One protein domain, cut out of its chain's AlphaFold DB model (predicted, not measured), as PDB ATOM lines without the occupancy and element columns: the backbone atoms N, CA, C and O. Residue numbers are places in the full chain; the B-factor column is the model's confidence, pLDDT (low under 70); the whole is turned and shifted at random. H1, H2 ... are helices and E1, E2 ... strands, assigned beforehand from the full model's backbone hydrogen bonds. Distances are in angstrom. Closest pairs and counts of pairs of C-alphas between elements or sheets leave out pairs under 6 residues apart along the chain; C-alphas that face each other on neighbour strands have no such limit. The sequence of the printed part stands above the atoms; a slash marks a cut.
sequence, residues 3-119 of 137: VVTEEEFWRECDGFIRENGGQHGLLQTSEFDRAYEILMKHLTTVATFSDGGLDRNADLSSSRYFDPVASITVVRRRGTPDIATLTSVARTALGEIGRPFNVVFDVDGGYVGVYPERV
ATOM      1  N   VAL A   3     -46.020 -25.472  44.754       95.31
ATOM      2  CA  VAL A   3     -46.819 -26.397  43.941       95.31
ATOM      3  C   VAL A   3     -47.740 -25.589  43.031       95.31
ATOM      4  O   VAL A   3     -48.441 -24.704  43.515       95.31
ATOM      5  N   VAL A   4     -47.720 -25.884  41.734       96.06
ATOM      6  CA  VAL A   4     -48.489 -25.190  40.691       96.06
ATOM      7  C   VAL A   4     -49.186 -26.200  39.780       96.06
ATOM      8  O   VAL A   4     -48.841 -27.382  39.764       96.06
ATOM      9  N   THR A   5     -50.179 -25.751  39.019       96.44
ATOM     10  CA  THR A   5     -50.743 -26.563  37.932       96.44
ATOM     11  C   THR A   5     -49.727 -26.738  36.800       96.44
ATOM     12  O   THR A   5     -48.782 -25.963  36.666       96.44
ATOM     13  N   GLU A   6     -49.925 -27.747  35.954       95.38
ATOM     14  CA  GLU A   6     -49.081 -27.947  34.770       95.38
ATOM     15  C   GLU A   6     -49.177 -26.774  33.780       95.38
ATOM     16  O   GLU A   6     -48.171 -26.363  33.209       95.38
ATOM     17  N   GLU A   7     -50.360 -26.170  33.633       97.00
ATOM     18  CA  GLU A   7     -50.537 -24.985  32.787       97.00
ATOM     19  C   GLU A   7     -49.723 -23.792  33.308       97.00
ATOM     20  O   GLU A   7     -49.025 -23.127  32.542       97.00
ATOM     21  N   GLU A   8     -49.778 -23.527  34.615       97.56
ATOM     22  CA  GLU A   8     -48.967 -22.480  35.244       97.56
ATOM     23  C   GLU A   8     -47.475 -22.792  35.123       97.56
ATOM     24  O   GLU A   8     -46.694 -21.901  34.806       97.56
ATOM     25  N   PHE A   9     -47.079 -24.051  35.312       97.56
ATOM     26  CA  PHE A   9     -45.692 -24.484  35.174       97.56
ATOM     27  C   PHE A   9     -45.112 -24.143  33.795       97.56
ATOM     28  O   PHE A   9     -44.064 -23.496  33.702       97.56
ATOM     29  N   TRP A  10     -45.804 -24.540  32.725       96.62
ATOM     30  CA  TRP A  10     -45.345 -24.278  31.361       96.62
ATOM     31  C   TRP A  10     -45.427 -22.799  30.997       96.62
ATOM     32  O   TRP A  10     -44.513 -22.284  30.357       96.62
ATOM     33  N   ARG A  11     -46.442 -22.078  31.485       97.62
ATOM     34  CA  ARG A  11     -46.530 -20.622  31.315       97.62
ATOM     35  C   ARG A  11     -45.326 -19.902  31.929       97.62
ATOM     36  O   ARG A  11     -44.785 -18.988  31.308       97.62
ATOM     37  N   GLU A  12     -44.891 -20.312  33.119       97.31
ATOM     38  CA  GLU A  12     -43.706 -19.755  33.781       97.31
ATOM     39  C   GLU A  12     -42.405 -20.144  33.059       97.31
ATOM     40  O   GLU A  12     -41.503 -19.314  32.944       97.31
ATOM     41  N   CYS A  13     -42.294 -21.372  32.537       95.25
ATOM     42  CA  CYS A  13     -41.158 -21.783  31.700       95.25
ATOM     43  C   CYS A  13     -41.060 -20.946  30.418       95.25
ATOM     44  O   CYS A  13     -40.003 -20.389  30.128       95.25
ATOM     45  N   ASP A  14     -42.164 -20.800  29.684       94.75
ATOM     46  CA  ASP A  14     -42.217 -20.016  28.449       94.75
ATOM     47  C   ASP A  14     -41.909 -18.538  28.700       94.75
ATOM     48  O   ASP A  14     -41.181 -17.907  27.931       94.75
ATOM     49  N   GLY A  15     -42.450 -17.977  29.787       95.31
ATOM     50  CA  GLY A  15     -42.147 -16.616  30.221       95.31
ATOM     51  C   GLY A  15     -40.654 -16.430  30.487       95.31
ATOM     52  O   GLY A  15     -40.045 -15.507  29.948       95.31
ATOM     53  N   PHE A  16     -40.052 -17.361  31.232       95.44
ATOM     54  CA  PHE A  16     -38.625 -17.334  31.544       95.44
ATOM     55  C   PHE A  16     -37.749 -17.435  30.289       95.44
ATOM     56  O   PHE A  16     -36.800 -16.662  30.145       95.44
ATOM     57  N   ILE A  17     -38.076 -18.343  29.362       93.94
ATOM     58  CA  ILE A  17     -37.353 -18.505  28.090       93.94
ATOM     59  C   ILE A  17     -37.430 -17.226  27.252       93.94
ATOM     60  O   ILE A  17     -36.425 -16.811  26.681       93.94
ATOM     61  N   ARG A  18     -38.594 -16.571  27.184       93.00
ATOM     62  CA  ARG A  18     -38.751 -15.312  26.436       93.00
ATOM     63  C   ARG A  18     -37.959 -14.159  27.047       93.00
ATOM     64  O   ARG A  18     -37.435 -13.341  26.302       93.00
ATOM     65  N   GLU A  19     -37.890 -14.092  28.373       94.31
ATOM     66  CA  GLU A  19     -37.175 -13.035  29.096       94.31
ATOM     67  C   GLU A  19     -35.650 -13.213  29.046       94.31
ATOM     68  O   GLU A  19     -34.918 -12.230  28.958       94.31
ATOM     69  N   ASN A  20     -35.168 -14.460  29.078       94.19
ATOM     70  CA  ASN A  20     -33.742 -14.779  29.228       94.19
ATOM     71  C   ASN A  20     -33.101 -15.372  27.963       94.19
ATOM     72  O   ASN A  20     -31.898 -15.658  27.942       94.19
ATOM     73  N   GLY A  21     -33.902 -15.572  26.916       87.88
ATOM     74  CA  GLY A  21     -33.465 -15.947  25.580       87.88
ATOM     75  C   GLY A  21     -32.766 -14.799  24.847       87.88
ATOM     76  O   GLY A  21     -32.820 -13.640  25.252       87.88
ATOM     77  N   GLY A  22     -32.091 -15.124  23.746       82.50
ATOM     78  CA  GLY A  22     -31.544 -14.135  22.821       82.50
ATOM     79  C   GLY A  22     -32.556 -13.787  21.730       82.50
ATOM     80  O   GLY A  22     -33.759 -13.646  21.967       82.50
ATOM     81  N   GLN A  23     -32.079 -13.647  20.495       79.00
ATOM     82  CA  GLN A  23     -32.940 -13.312  19.365       79.00
ATOM     83  C   GLN A  23     -33.998 -14.413  19.148       79.00
ATOM     84  O   GLN A  23     -33.666 -15.588  19.024       79.00
ATOM     85  N   HIS A  24     -35.279 -14.031  19.108       81.06
ATOM     86  CA  HIS A  24     -36.422 -14.955  19.003       81.06
ATOM     87  C   HIS A  24     -36.539 -15.985  20.148       81.06
ATOM     88  O   HIS A  24     -37.195 -17.007  19.978       81.06
ATOM     89  N   GLY A  25     -35.934 -15.725  21.315       82.44
ATOM     90  CA  GLY A  25     -35.933 -16.659  22.450       82.44
ATOM     91  C   GLY A  25     -34.827 -17.720  22.387       82.44
ATOM     92  O   GLY A  25     -34.715 -18.534  23.300       82.44
ATOM     93  N   LEU A  26     -33.986 -17.688  21.348       89.25
ATOM     94  CA  LEU A  26     -32.869 -18.611  21.159       89.25
ATOM     95  C   LEU A  26     -31.557 -18.002  21.649       89.25
ATOM     96  O   LEU A  26     -31.298 -16.809  21.491       89.25
ATOM     97  N   LEU A  27     -30.717 -18.839  22.233       91.31
ATOM     98  CA  LEU A  27     -29.365 -18.535  22.670       91.31
ATOM     99  C   LEU A  27     -28.366 -18.814  21.556       91.31
ATOM    100  O   LEU A  27     -28.653 -19.534  20.595       91.31
ATOM    101  N   GLN A  28     -27.152 -18.288  21.709       91.62
ATOM    102  CA  GLN A  28     -26.052 -18.802  20.906       91.62
ATOM    103  C   GLN A  28     -25.775 -20.253  21.314       91.62
ATOM    104  O   GLN A  28     -25.736 -20.575  22.502       91.62
ATOM    105  N   THR A  29     -25.535 -21.126  20.335       91.06
ATOM    106  CA  THR A  29     -25.270 -22.554  20.580       91.06
ATOM    107  C   THR A  29     -24.134 -22.766  21.579       91.06
ATOM    108  O   THR A  29     -24.275 -23.564  22.493       91.06
ATOM    109  N   SER A  30     -23.052 -21.991  21.483       91.94
ATOM    110  CA  SER A  30     -21.918 -22.067  22.413       91.94
ATOM    111  C   SER A  30     -22.280 -21.714  23.860       91.94
ATOM    112  O   SER A  30     -21.694 -22.262  24.792       91.94
ATOM    113  N   GLU A  31     -23.232 -20.803  24.071       91.94
ATOM    114  CA  GLU A  31     -23.717 -20.458  25.409       91.94
ATOM    115  C   GLU A  31     -24.553 -21.595  25.994       91.94
ATOM    116  O   GLU A  31     -24.390 -21.938  27.166       91.94
ATOM    117  N   PHE A  32     -25.427 -22.180  25.172       94.06
ATOM    118  CA  PHE A  32     -26.241 -23.323  25.563       94.06
ATOM    119  C   PHE A  32     -25.377 -24.552  25.854       94.06
ATOM    120  O   PHE A  32     -25.518 -25.146  26.919       94.06
ATOM    121  N   ASP A  33     -24.432 -24.885  24.972       93.81
ATOM    122  CA  ASP A  33     -23.524 -26.024  25.137       93.81
ATOM    123  C   ASP A  33     -22.721 -25.905  26.433       93.81
ATOM    124  O   ASP A  33     -22.657 -26.851  27.216       93.81
ATOM    125  N   ARG A  34     -22.186 -24.714  26.727       94.69
ATOM    126  CA  ARG A  34     -21.481 -24.468  27.988       94.69
ATOM    127  C   ARG A  34     -22.389 -24.685  29.200       94.69
ATOM    128  O   ARG A  34     -21.959 -25.285  30.184       94.69
ATOM    129  N   ALA A  35     -23.625 -24.190  29.154       95.31
ATOM    130  CA  ALA A  35     -24.578 -24.379  30.243       95.31
ATOM    131  C   ALA A  35     -24.944 -25.859  30.432       95.31
ATOM    132  O   ALA A  35     -24.975 -26.357  31.560       95.31
ATOM    133  N   TYR A  36     -25.148 -26.568  29.322       95.69
ATOM    134  CA  TYR A  36     -25.415 -27.997  29.288       95.69
ATOM    135  C   TYR A  36     -24.268 -28.796  29.905       95.69
ATOM    136  O   TYR A  36     -24.496 -29.592  30.811       95.69
ATOM    137  N   GLU A  37     -23.028 -28.550  29.483       95.50
ATOM    138  CA  GLU A  37     -21.837 -29.226  30.004       95.50
ATOM    139  C   GLU A  37     -21.659 -29.019  31.512       95.50
ATOM    140  O   GLU A  37     -21.382 -29.982  32.233       95.50
ATOM    141  N   ILE A  38     -21.869 -27.792  32.004       97.56
ATOM    142  CA  ILE A  38     -21.832 -27.496  33.442       97.56
ATOM    143  C   ILE A  38     -22.908 -28.309  34.169       97.56
ATOM    144  O   ILE A  38     -22.597 -29.014  35.130       97.56
ATOM    145  N   LEU A  39     -24.158 -28.273  33.698       97.50
ATOM    146  CA  LEU A  39     -25.243 -29.034  34.317       97.50
ATOM    147  C   LEU A  39     -24.949 -30.541  34.328       97.50
ATOM    148  O   LEU A  39     -25.118 -31.186  35.361       97.50
ATOM    149  N   MET A  40     -24.462 -31.100  33.218       95.75
ATOM    150  CA  MET A  40     -24.142 -32.526  33.116       95.75
ATOM    151  C   MET A  40     -22.993 -32.926  34.039       95.75
ATOM    152  O   MET A  40     -23.078 -33.952  34.718       95.75
ATOM    153  N   LYS A  41     -21.942 -32.105  34.132       97.12
ATOM    154  CA  LYS A  41     -20.836 -32.313  35.078       97.12
ATOM    155  C   LYS A  41     -21.347 -32.415  36.515       97.12
ATOM    156  O   LYS A  41     -20.873 -33.256  37.265       97.12
ATOM    157  N   HIS A  42     -22.318 -31.586  36.892       97.88
ATOM    158  CA  HIS A  42     -22.923 -31.616  38.224       97.88
ATOM    159  C   HIS A  42     -23.853 -32.821  38.414       97.88
ATOM    160  O   HIS A  42     -23.714 -33.552  39.393       97.88
ATOM    161  N   LEU A  43     -24.756 -33.096  37.472       96.75
ATOM    162  CA  LEU A  43     -25.703 -34.217  37.569       96.75
ATOM    163  C   LEU A  43     -25.015 -35.587  37.589       96.75
ATOM    164  O   LEU A  43     -25.455 -36.487  38.302       96.75
ATOM    165  N   THR A  44     -23.900 -35.740  36.878       96.25
ATOM    166  CA  THR A  44     -23.127 -36.993  36.861       96.25
ATOM    167  C   THR A  44     -22.422 -37.303  38.186       96.25
ATOM    168  O   THR A  44     -21.930 -38.414  38.369       96.25
ATOM    169  N   THR A  45     -22.413 -36.371  39.150       97.00
ATOM    170  CA  THR A  45     -21.913 -36.635  40.512       97.00
ATOM    171  C   THR A  45     -22.888 -37.435  41.378       97.00
ATOM    172  O   THR A  45     -22.465 -38.023  42.372       97.00
ATOM    173  N   VAL A  46     -24.176 -37.473  41.014       96.31
ATOM    174  CA  VAL A  46     -25.235 -38.126  41.810       96.31
ATOM    175  C   VAL A  46     -26.013 -39.202  41.052       96.31
ATOM    176  O   VAL A  46     -26.800 -39.919  41.667       96.31
ATOM    177  N   ALA A  47     -25.821 -39.323  39.737       95.69
ATOM    178  CA  ALA A  47     -26.551 -40.264  38.894       95.69
ATOM    179  C   ALA A  47     -25.806 -40.611  37.605       95.69
ATOM    180  O   ALA A  47     -25.008 -39.831  37.087       95.69
ATOM    181  N   THR A  48     -26.135 -41.771  37.040       95.50
ATOM    182  CA  THR A  48     -25.748 -42.107  35.665       95.50
ATOM    183  C   THR A  48     -26.583 -41.306  34.665       95.50
ATOM    184  O   THR A  48     -27.775 -41.067  34.875       95.50
ATOM    185  N   PHE A  49     -25.966 -40.870  33.567       94.00
ATOM    186  CA  PHE A  49     -26.591 -39.950  32.620       94.00
ATOM    187  C   PHE A  49     -26.481 -40.449  31.176       94.00
ATOM    188  O   PHE A  49     -25.403 -40.831  30.723       94.00
ATOM    189  N   SER A  50     -27.593 -40.388  30.440       93.19
ATOM    190  CA  SER A  50     -27.661 -40.675  29.008       93.19
ATOM    191  C   SER A  50     -27.914 -39.408  28.201       93.19
ATOM    192  O   SER A  50     -29.034 -38.895  28.163       93.19
ATOM    193  N   ASP A  51     -26.922 -38.995  27.423       89.88
ATOM    194  CA  ASP A  51     -27.128 -37.963  26.410       89.88
ATOM    195  C   ASP A  51     -27.900 -38.522  25.203       89.88
ATOM    196  O   ASP A  51     -27.637 -39.635  24.740       89.88
ATOM    197  N   GLY A  52     -28.920 -37.797  24.746       86.06
ATOM    198  CA  GLY A  52     -29.844 -38.239  23.694       86.06
ATOM    199  C   GLY A  52     -30.740 -39.423  24.085       86.06
ATOM    200  O   GLY A  52     -31.477 -39.945  23.252       86.06
ATOM    201  N   GLY A  53     -30.689 -39.870  25.343       82.62
ATOM    202  CA  GLY A  53     -31.573 -40.908  25.865       82.62
ATOM    203  C   GLY A  53     -31.357 -42.333  25.330       82.62
ATOM    204  O   GLY A  53     -32.242 -43.176  25.518       82.62
ATOM    205  N   LEU A  54     -30.219 -42.614  24.694       86.06
ATOM    206  CA  LEU A  54     -29.898 -43.919  24.105       86.06
ATOM    207  C   LEU A  54     -29.607 -45.015  25.143       86.06
ATOM    208  O   LEU A  54     -29.925 -46.180  24.902       86.06
ATOM    209  N   ASP A  55     -29.061 -44.663  26.307       89.62
ATOM    210  CA  ASP A  55     -28.837 -45.606  27.399       89.62
ATOM    211  C   ASP A  55     -30.089 -45.710  28.283       89.62
ATOM    212  O   ASP A  55     -30.419 -44.831  29.085       89.62
ATOM    213  N   ARG A  56     -30.817 -46.819  28.126       86.56
ATOM    214  CA  ARG A  56     -32.020 -47.140  28.911       86.56
ATOM    215  C   ARG A  56     -31.715 -47.479  30.371       86.56
ATOM    216  O   ARG A  56     -32.642 -47.541  31.173       86.56
ATOM    217  N   ASN A  57     -30.447 -47.715  30.706       90.31
ATOM    218  CA  ASN A  57     -30.021 -48.022  32.062       90.31
ATOM    219  C   ASN A  57     -29.572 -46.793  32.852       90.31
ATOM    220  O   ASN A  57     -29.386 -46.922  34.062       90.31
ATOM    221  N   ALA A  58     -29.434 -45.634  32.207       93.38
ATOM    222  CA  ALA A  58     -29.111 -44.396  32.895       93.38
ATOM    223  C   ALA A  58     -30.270 -43.924  33.788       93.38
ATOM    224  O   ALA A  58     -31.446 -44.053  33.433       93.38
ATOM    225  N   ASP A  59     -29.925 -43.341  34.931       95.00
ATOM    226  CA  ASP A  59     -30.873 -42.738  35.871       95.00
ATOM    227  C   ASP A  59     -31.538 -41.489  35.278       95.00
ATOM    228  O   ASP A  59     -32.736 -41.256  35.462       95.00
ATOM    229  N   LEU A  60     -30.757 -40.706  34.530       95.88
ATOM    230  CA  LEU A  60     -31.152 -39.440  33.924       95.88
ATOM    231  C   LEU A  60     -30.899 -39.448  32.414       95.88
ATOM    232  O   LEU A  60     -29.985 -40.110  31.920       95.88
ATOM    233  N   SER A  61     -31.662 -38.653  31.671       94.56
ATOM    234  CA  SER A  61     -31.362 -38.351  30.273       94.56
ATOM    235  C   SER A  61     -31.759 -36.937  29.889       94.56
ATOM    236  O   SER A  61     -32.773 -36.440  30.355       94.56
ATOM    237  N   SER A  62     -31.012 -36.319  28.986       94.19
ATOM    238  CA  SER A  62     -31.379 -35.058  28.334       94.19
ATOM    239  C   SER A  62     -30.863 -35.080  26.894       94.19
ATOM    240  O   SER A  62     -30.090 -35.964  26.523       94.19
ATOM    241  N   SER A  63     -31.323 -34.145  26.067       86.81
ATOM    242  CA  SER A  63     -30.825 -33.945  24.709       86.81
ATOM    243  C   SER A  63     -30.380 -32.502  24.523       86.81
ATOM    244  O   SER A  63     -31.099 -31.574  24.885       86.81
ATOM    245  N   ARG A  64     -29.210 -32.331  23.908       81.31
ATOM    246  CA  ARG A  64     -28.674 -31.036  23.463       81.31
ATOM    247  C   ARG A  64     -29.135 -30.617  22.062       81.31
ATOM    248  O   ARG A  64     -28.777 -29.546  21.597       81.31
ATOM    249  N   TYR A  65     -29.893 -31.472  21.369       66.75
ATOM    250  CA  TYR A  65     -30.237 -31.304  19.948       66.75
ATOM    251  C   TYR A  65     -31.634 -30.713  19.711       66.75
ATOM    252  O   TYR A  65     -32.235 -30.951  18.664       66.75
ATOM    253  N   PHE A  66     -32.158 -29.974  20.686       71.62
ATOM    254  CA  PHE A  66     -33.363 -29.160  20.535       71.62
ATOM    255  C   PHE A  66     -32.996 -27.678  20.674       71.62
ATOM    256  O   PHE A  66     -31.878 -27.376  21.091       71.62
ATOM    257  N   ASP A  67     -33.903 -26.777  20.285       83.31
ATOM    258  CA  ASP A  67     -33.693 -25.323  20.268       83.31
ATOM    259  C   ASP A  67     -32.880 -24.832  21.484       83.31
ATOM    260  O   ASP A  67     -33.267 -25.131  22.618       83.31
ATOM    261  N   PRO A  68     -31.765 -24.094  21.287       90.88
ATOM    262  CA  PRO A  68     -30.895 -23.662  22.375       90.88
ATOM    263  C   PRO A  68     -31.581 -22.549  23.173       90.88
ATOM    264  O   PRO A  68     -31.284 -21.377  22.996       90.88
ATOM    265  N   VAL A  69     -32.547 -22.889  24.017       94.00
ATOM    266  CA  VAL A  69     -33.310 -21.943  24.843       94.00
ATOM    267  C   VAL A  69     -32.709 -21.837  26.244       94.00
ATOM    268  O   VAL A  69     -31.896 -22.662  26.654       94.00
ATOM    269  N   ALA A  70     -33.131 -20.841  27.026       94.88
ATOM    270  CA  ALA A  70     -32.699 -20.660  28.419       94.88
ATOM    271  C   ALA A  70     -33.297 -21.694  29.405       94.88
ATOM    272  O   ALA A  70     -33.491 -21.386  30.579       94.88
ATOM    273  N   SER A  71     -33.581 -22.911  28.932       95.06
ATOM    274  CA  SER A  71     -34.164 -24.027  29.679       95.06
ATOM    275  C   SER A  71     -33.521 -25.341  29.240       95.06
ATOM    276  O   SER A  71     -33.380 -25.586  28.042       95.06
ATOM    277  N   ILE A  72     -33.157 -26.201  30.193       95.88
ATOM    278  CA  ILE A  72     -32.679 -27.563  29.912       95.88
ATOM    279  C   ILE A  72     -33.620 -28.567  30.574       95.88
ATOM    280  O   ILE A  72     -33.797 -28.543  31.793       95.88
ATOM    281  N   THR A  73     -34.188 -29.476  29.780       95.56
ATOM    282  CA  THR A  73     -35.072 -30.536  30.280       95.56
ATOM    283  C   THR A  73     -34.304 -31.832  30.504       95.56
ATOM    284  O   THR A  73     -33.743 -32.404  29.576       95.56
ATOM    285  N   VAL A  74     -34.338 -32.334  31.733       96.19
ATOM    286  CA  VAL A  74     -33.747 -33.599  32.161       96.19
ATOM    287  C   VAL A  74     -34.863 -34.564  32.540       96.19
ATOM    288  O   VAL A  74     -35.613 -34.332  33.481       96.19
ATOM    289  N   VAL A  75     -34.944 -35.685  31.839       95.00
ATOM    290  CA  VAL A  75     -35.867 -36.779  32.144       95.00
ATOM    291  C   VAL A  75     -35.244 -37.690  33.194       95.00
ATOM    292  O   VAL A  75     -34.159 -38.241  32.990       95.00
ATOM    293  N   ARG A  76     -35.949 -37.886  34.306       94.38
ATOM    294  CA  ARG A  76     -35.602 -38.830  35.369       94.38
ATOM    295  C   ARG A  76     -36.260 -40.174  35.081       94.38
ATOM    296  O   ARG A  76     -37.463 -40.341  35.242       94.38
ATOM    297  N   ARG A  77     -35.457 -41.149  34.664       87.44
ATOM    298  CA  ARG A  77     -35.932 -42.477  34.238       87.44
ATOM    299  C   ARG A  77     -36.142 -43.436  35.398       87.44
ATOM    300  O   ARG A  77     -36.893 -44.399  35.273       87.44
ATOM    301  N   ARG A  78     -35.432 -43.216  36.502       78.06
ATOM    302  CA  ARG A  78     -35.439 -44.091  37.677       78.06
ATOM    303  C   ARG A  78     -35.800 -43.305  38.928       78.06
ATOM    304  O   ARG A  78     -35.595 -42.100  39.004       78.06
ATOM    305  N   GLY A  79     -36.283 -44.010  39.949       74.88
ATOM    306  CA  GLY A  79     -36.565 -43.447  41.274       74.88
ATOM    307  C   GLY A  79     -35.330 -42.924  42.027       74.88
ATOM    308  O   GLY A  79     -35.449 -42.510  43.178       74.88
ATOM    309  N   THR A  80     -34.156 -42.914  41.398       77.75
ATOM    310  CA  THR A  80     -32.890 -42.400  41.921       77.75
ATOM    311  C   THR A  80     -32.260 -41.455  40.895       77.75
ATOM    312  O   THR A  80     -32.344 -41.748  39.704       77.75
ATOM    313  N   PRO A  81     -31.660 -40.325  41.316       88.44
ATOM    314  CA  PRO A  81     -31.638 -39.787  42.677       88.44
ATOM    315  C   PRO A  81     -32.998 -39.172  43.046       88.44
ATOM    316  O   PRO A  81     -33.892 -39.063  42.202       88.44
ATOM    317  N   ASP A  82     -33.202 -38.820  44.314       92.00
ATOM    318  CA  ASP A  82     -34.420 -38.128  44.746       92.00
ATOM    319  C   ASP A  82     -34.475 -36.671  44.231       92.00
ATOM    320  O   ASP A  82     -33.472 -36.082  43.816       92.00
ATOM    321  N   ILE A  83     -35.672 -36.079  44.259       92.44
ATOM    322  CA  ILE A  83     -35.926 -34.725  43.744       92.44
ATOM    323  C   ILE A  83     -35.157 -33.647  44.514       92.44
ATOM    324  O   ILE A  83     -34.735 -32.657  43.912       92.44
ATOM    325  N   ALA A  84     -34.963 -33.805  45.825       93.38
ATOM    326  CA  ALA A  84     -34.256 -32.815  46.632       93.38
ATOM    327  C   ALA A  84     -32.764 -32.790  46.271       93.38
ATOM    328  O   ALA A  84     -32.197 -31.712  46.079       93.38
ATOM    329  N   THR A  85     -32.165 -33.966  46.078       96.25
ATOM    330  CA  THR A  85     -30.797 -34.129  45.574       96.25
ATOM    331  C   THR A  85     -30.647 -33.491  44.192       96.25
ATOM    332  O   THR A  85     -29.776 -32.637  44.003       96.25
ATOM    333  N   LEU A  86     -31.536 -33.817  43.245       95.88
ATOM    334  CA  LEU A  86     -31.532 -33.223  41.902       95.88
ATOM    335  C   LEU A  86     -31.659 -31.696  41.937       95.88
ATOM    336  O   LEU A  86     -30.904 -30.989  41.271       95.88
ATOM    337  N   THR A  87     -32.568 -31.182  42.766       96.44
ATOM    338  CA  THR A  87     -32.782 -29.741  42.943       96.44
ATOM    339  C   THR A  87     -31.530 -29.055  43.488       96.44
ATOM    340  O   THR A  87     -31.126 -28.014  42.972       96.44
ATOM    341  N   SER A  88     -30.889 -29.628  44.511       96.56
ATOM    342  CA  SER A  88     -29.672 -29.067  45.114       96.56
ATOM    343  C   SER A  88     -28.516 -28.993  44.112       96.56
ATOM    344  O   SER A  88     -27.830 -27.971  44.007       96.56
ATOM    345  N   VAL A  89     -28.323 -30.062  43.339       97.38
ATOM    346  CA  VAL A  89     -27.277 -30.142  42.313       97.38
ATOM    347  C   VAL A  89     -27.551 -29.162  41.171       97.38
ATOM    348  O   VAL A  89     -26.655 -28.412  40.785       97.38
ATOM    349  N   ALA A  90     -28.797 -29.073  40.697       97.50
ATOM    350  CA  ALA A  90     -29.184 -28.104  39.675       97.50
ATOM    351  C   ALA A  90     -28.946 -26.656  40.125       97.50
ATOM    352  O   ALA A  90     -28.396 -25.871  39.361       97.50
ATOM    353  N   ARG A  91     -29.281 -26.292  41.371       96.38
ATOM    354  CA  ARG A  91     -29.006 -24.936  41.889       96.38
ATOM    355  C   ARG A  91     -27.514 -24.615  41.920       96.38
ATOM    356  O   ARG A  91     -27.130 -23.493  41.609       96.38
ATOM    357  N   THR A  92     -26.687 -25.599  42.264       96.62
ATOM    358  CA  THR A  92     -25.227 -25.444  42.241       96.62
ATOM    359  C   THR A  92     -24.735 -25.195  40.815       96.62
ATOM    360  O   THR A  92     -24.001 -24.237  40.583       96.62
ATOM    361  N   ALA A  93     -25.208 -25.986  39.845       97.25
ATOM    362  CA  ALA A  93     -24.881 -25.803  38.432       97.25
ATOM    363  C   ALA A  93     -25.328 -24.432  37.897       97.25
ATOM    364  O   ALA A  93     -24.543 -23.737  37.258       97.25
ATOM    365  N   LEU A  94     -26.559 -24.006  38.205       96.38
ATOM    366  CA  LEU A  94     -27.094 -22.699  37.803       96.38
ATOM    367  C   LEU A  94     -26.242 -21.532  38.322       96.38
ATOM    368  O   LEU A  94     -26.058 -20.551  37.605       96.38
ATOM    369  N   GLY A  95     -25.673 -21.652  39.525       95.31
ATOM    370  CA  GLY A  95     -24.731 -20.666  40.060       95.31
ATOM    371  C   GLY A  95     -23.415 -20.562  39.273       95.31
ATOM    372  O   GLY A  95     -22.823 -19.487  39.224       95.31
ATOM    373  N   GLU A  96     -22.966 -21.644  38.627       96.38
ATOM    374  CA  GLU A  96     -21.720 -21.692  37.837       96.38
ATOM    375  C   GLU A  96     -21.917 -21.243  36.375       96.38
ATOM    376  O   GLU A  96     -20.987 -20.723  35.758       96.38
ATOM    377  N   ILE A  97     -23.126 -21.391  35.819       93.62
ATOM    378  CA  ILE A  97     -23.441 -21.042  34.419       93.62
ATOM    379  C   ILE A  97     -23.258 -19.539  34.133       93.62
ATOM    380  O   ILE A  97     -22.946 -19.155  33.005       93.62
ATOM    381  N   GLY A  98     -23.396 -18.677  35.147       83.94
ATOM    382  CA  GLY A  98     -23.090 -17.243  35.038       83.94
ATOM    383  C   GLY A  98     -24.117 -16.423  34.246       83.94
ATOM    384  O   GLY A  98     -23.861 -15.264  33.930       83.94
ATOM    385  N   ARG A  99     -25.276 -17.011  33.933       90.75
ATOM    386  CA  ARG A  99     -26.443 -16.349  33.337       90.75
ATOM    387  C   ARG A  99     -27.733 -17.083  33.725       90.75
ATOM    388  O   ARG A  99     -27.657 -18.253  34.103       90.75
ATOM    389  N   PRO A 100     -28.910 -16.446  33.609       94.19
ATOM    390  CA  PRO A 100     -30.166 -17.095  33.962       94.19
ATOM    391  C   PRO A 100     -30.467 -18.290  33.051       94.19
ATOM    392  O   PRO A 100     -30.529 -18.154  31.829       94.19
ATOM    393  N   PHE A 101     -30.668 -19.447  33.674       95.88
ATOM    394  CA  PHE A 101     -31.209 -20.670  33.085       95.88
ATOM    395  C   PHE A 101     -32.217 -21.269  34.061       95.88
ATOM    396  O   PHE A 101     -32.082 -21.088  35.275       95.88
ATOM    397  N   ASN A 102     -33.183 -22.024  33.550       96.44
ATOM    398  CA  ASN A 102     -33.914 -22.987  34.361       96.44
ATOM    399  C   ASN A 102     -33.569 -24.423  33.947       96.44
ATOM    400  O   ASN A 102     -33.168 -24.702  32.817       96.44
ATOM    401  N   VAL A 103     -33.726 -25.340  34.895       97.75
ATOM    402  CA  VAL A 103     -33.644 -26.783  34.658       97.75
ATOM    403  C   VAL A 103     -35.013 -27.371  34.941       97.75
ATOM    404  O   VAL A 103     -35.554 -27.171  36.026       97.75
ATOM    405  N   VAL A 104     -35.577 -28.088  33.978       97.69
ATOM    406  CA  VAL A 104     -36.829 -28.825  34.152       97.69
ATOM    407  C   VAL A 104     -36.487 -30.288  34.359       97.69
ATOM    408  O   VAL A 104     -35.899 -30.912  33.488       97.69
ATOM    409  N   PHE A 105     -36.871 -30.848  35.495       97.31
ATOM    410  CA  PHE A 105     -36.890 -32.286  35.695       97.31
ATOM    411  C   PHE A 105     -38.264 -32.821  35.306       97.31
ATOM    412  O   PHE A 105     -39.248 -32.518  35.978       97.31
ATOM    413  N   ASP A 106     -38.310 -33.599  34.231       95.38
ATOM    414  CA  ASP A 106     -39.452 -34.437  33.863       95.38
ATOM    415  C   ASP A 106     -39.349 -35.740  34.659       95.38
ATOM    416  O   ASP A 106     -38.352 -36.466  34.564       95.38
ATOM    417  N   VAL A 107     -40.317 -35.973  35.537       93.88
ATOM    418  CA  VAL A 107     -40.291 -37.052  36.520       93.88
ATOM    419  C   VAL A 107     -41.623 -37.787  36.529       93.88
ATOM    420  O   VAL A 107     -42.640 -37.281  36.064       93.88
ATOM    421  N   ASP A 108     -41.638 -38.991  37.098       88.12
ATOM    422  CA  ASP A 108     -42.880 -39.751  37.199       88.12
ATOM    423  C   ASP A 108     -43.962 -38.949  37.945       88.12
ATOM    424  O   ASP A 108     -43.763 -38.510  39.083       88.12
ATOM    425  N   GLY A 109     -45.088 -38.716  37.269       88.06
ATOM    426  CA  GLY A 109     -46.219 -37.954  37.789       88.06
ATOM    427  C   GLY A 109     -46.128 -36.425  37.684       88.06
ATOM    428  O   GLY A 109     -47.054 -35.762  38.157       88.06
ATOM    429  N   GLY A 110     -45.083 -35.836  37.083       94.50
ATOM    430  CA  GLY A 110     -45.054 -34.387  36.863       94.50
ATOM    431  C   GLY A 110     -43.694 -33.770  36.543       94.50
ATOM    432  O   GLY A 110     -42.789 -34.410  36.025       94.50
ATOM    433  N   TYR A 111     -43.554 -32.486  36.875       96.62
ATOM    434  CA  TYR A 111     -42.387 -31.679  36.545       96.62
ATOM    435  C   TYR A 111     -41.889 -30.904  37.757       96.62
ATOM    436  O   TYR A 111     -42.677 -30.432  38.584       96.62
ATOM    437  N   VAL A 112     -40.572 -30.726  37.831       97.62
ATOM    438  CA  VAL A 112     -39.915 -29.855  38.809       97.62
ATOM    439  C   VAL A 112     -39.010 -28.878  38.075       97.62
ATOM    440  O   VAL A 112     -38.034 -29.266  37.447       97.62
ATOM    441  N   GLY A 113     -39.330 -27.595  38.162       97.88
ATOM    442  CA  GLY A 113     -38.609 -26.504  37.522       97.88
ATOM    443  C   GLY A 113     -37.721 -25.810  38.540       97.88
ATOM    444  O   GLY A 113     -38.217 -25.206  39.494       97.88
ATOM    445  N   VAL A 114     -36.411 -25.885  38.341       98.19
ATOM    446  CA  VAL A 114     -35.401 -25.220  39.163       98.19
ATOM    447  C   VAL A 114     -34.957 -23.953  38.446       98.19
ATOM    448  O   VAL A 114     -34.325 -24.015  37.396       98.19
ATOM    449  N   TYR A 115     -35.293 -22.808  39.027       96.81
ATOM    450  CA  TYR A 115     -34.893 -21.477  38.578       96.81
ATOM    451  C   TYR A 115     -33.824 -20.926  39.535       96.81
ATOM    452  O   TYR A 115     -33.678 -21.452  40.645       96.81
ATOM    453  N   PRO A 116     -33.114 -19.839  39.178       93.25
ATOM    454  CA  PRO A 116     -32.111 -19.246  40.067       93.25
ATOM    455  C   PRO A 116     -32.681 -18.885  41.454       93.25
ATOM    456  O   PRO A 116     -32.107 -19.243  42.485       93.25
ATOM    457  N   GLU A 117     -33.873 -18.279  41.475       91.62
ATOM    458  CA  GLU A 117     -34.490 -17.729  42.693       91.62
ATOM    459  C   GLU A 117     -35.581 -18.613  43.315       91.62
ATOM    460  O   GLU A 117     -36.024 -18.374  44.439       91.62
ATOM    461  N   ARG A 118     -36.072 -19.633  42.601       95.19
ATOM    462  CA  ARG A 118     -37.237 -20.413  43.049       95.19
ATOM    463  C   ARG A 118     -37.275 -21.816  42.466       95.19
ATOM    464  O   ARG A 118     -36.623 -22.121  41.477       95.19
ATOM    465  N   VAL A 119     -38.104 -22.658  43.074       97.19
ATOM    466  CA  VAL A 119     -38.405 -24.009  42.585       97.19
ATOM    467  C   VAL A 119     -39.914 -24.158  42.469       97.19
ATOM    468  O   VAL A 119     -40.621 -23.930  43.457       97.19
TER     469      VAL A 119
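This is residues 3 to 119 of the 137 residues of an uncharacterized protein of Verrucomicrobiaceae bacterium (UniProt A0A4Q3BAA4). A twisted sheet of five strands forms a layer between helices: H2 and H3 cover one face, and H1 runs along the other over E3, E4 and E5. The inner strands E3 and E4 are in the middle of the whole, and the short strands E1 and E2 continue the sheet to one edge. The printed part has 117 residues, with three named helices and five named strands in the order H1, H2, E1, E2, E3, H3, E4, E5; the sheet, in the order E1, E2, E3, E4, E5, is mixed, and the class is mixed, helices and strands. It is compact and rounded, with a radius of gyration of the C-alphas of 13.3 A and spans of 37 by 32 by 24 A.

Find C-alpha 6 at (-49.081, -27.947, 34.770); from there H1 runs 21.0 A through residues 6 to 20. Next come H2, residues 29 to 43, 20.6 A, and the short strands E1, residues 49 to 51, 6.5 A, and E2, residues 60 to 62, 7.1 A. E3, residues 71 to 76, spans 15.9 A from C-alpha 71 at (-34.164, -24.027, 29.679). H3, residues 83 to 97, spans 20.7 A, E4, residues 102 to 107, 15.6 A, and E5, residues 110 to 114, 13.5 A, ending at C-alpha 114 (-35.401, -25.220, 39.163).

Begin with E3 and E4, parallel neighbours, where N 74 and O 104 are 2.7 A apart. E4 and E5 are an antiparallel hairpin, with N 105 and O 112 at 2.8 A. E2 and E3 are also a hairpin, with N 75 and O 61 at 2.7 A. E1 is parallel to E2, with N 50 and O 60 at 2.8 A. The unit E3, H3, E4, two parallel strands with a helix between, has a right-handed crossover. H3 is on the sheet along the strands at a height of 8.9 A; the C-alphas of Ala 90 and Val 103 are its closest to E4, 6.8 A. On the same face H2, at a height of 8.4 A, touches H3 at a steep tilt of 41 degrees, opposite ways, closest at the C-alphas of Leu 39 and Ala 93, 5.2 A. H1 is on the opposite face at a height of 9.4 A, closest to E3 at the C-alphas of Ile 17 and Ser 71, 6.6 A; it is apart from H2 and H3. In H1, H2 and H3 every O i to N i+4 pair is within hydrogen-bond range.

Look to Gln 23 and Gly 79 for the two C-alphas farthest apart, 37.4 A. The printed part has no cut and no long link. Mean pLDDT of the printed part is 92.7, and residue 65 alone is under 70.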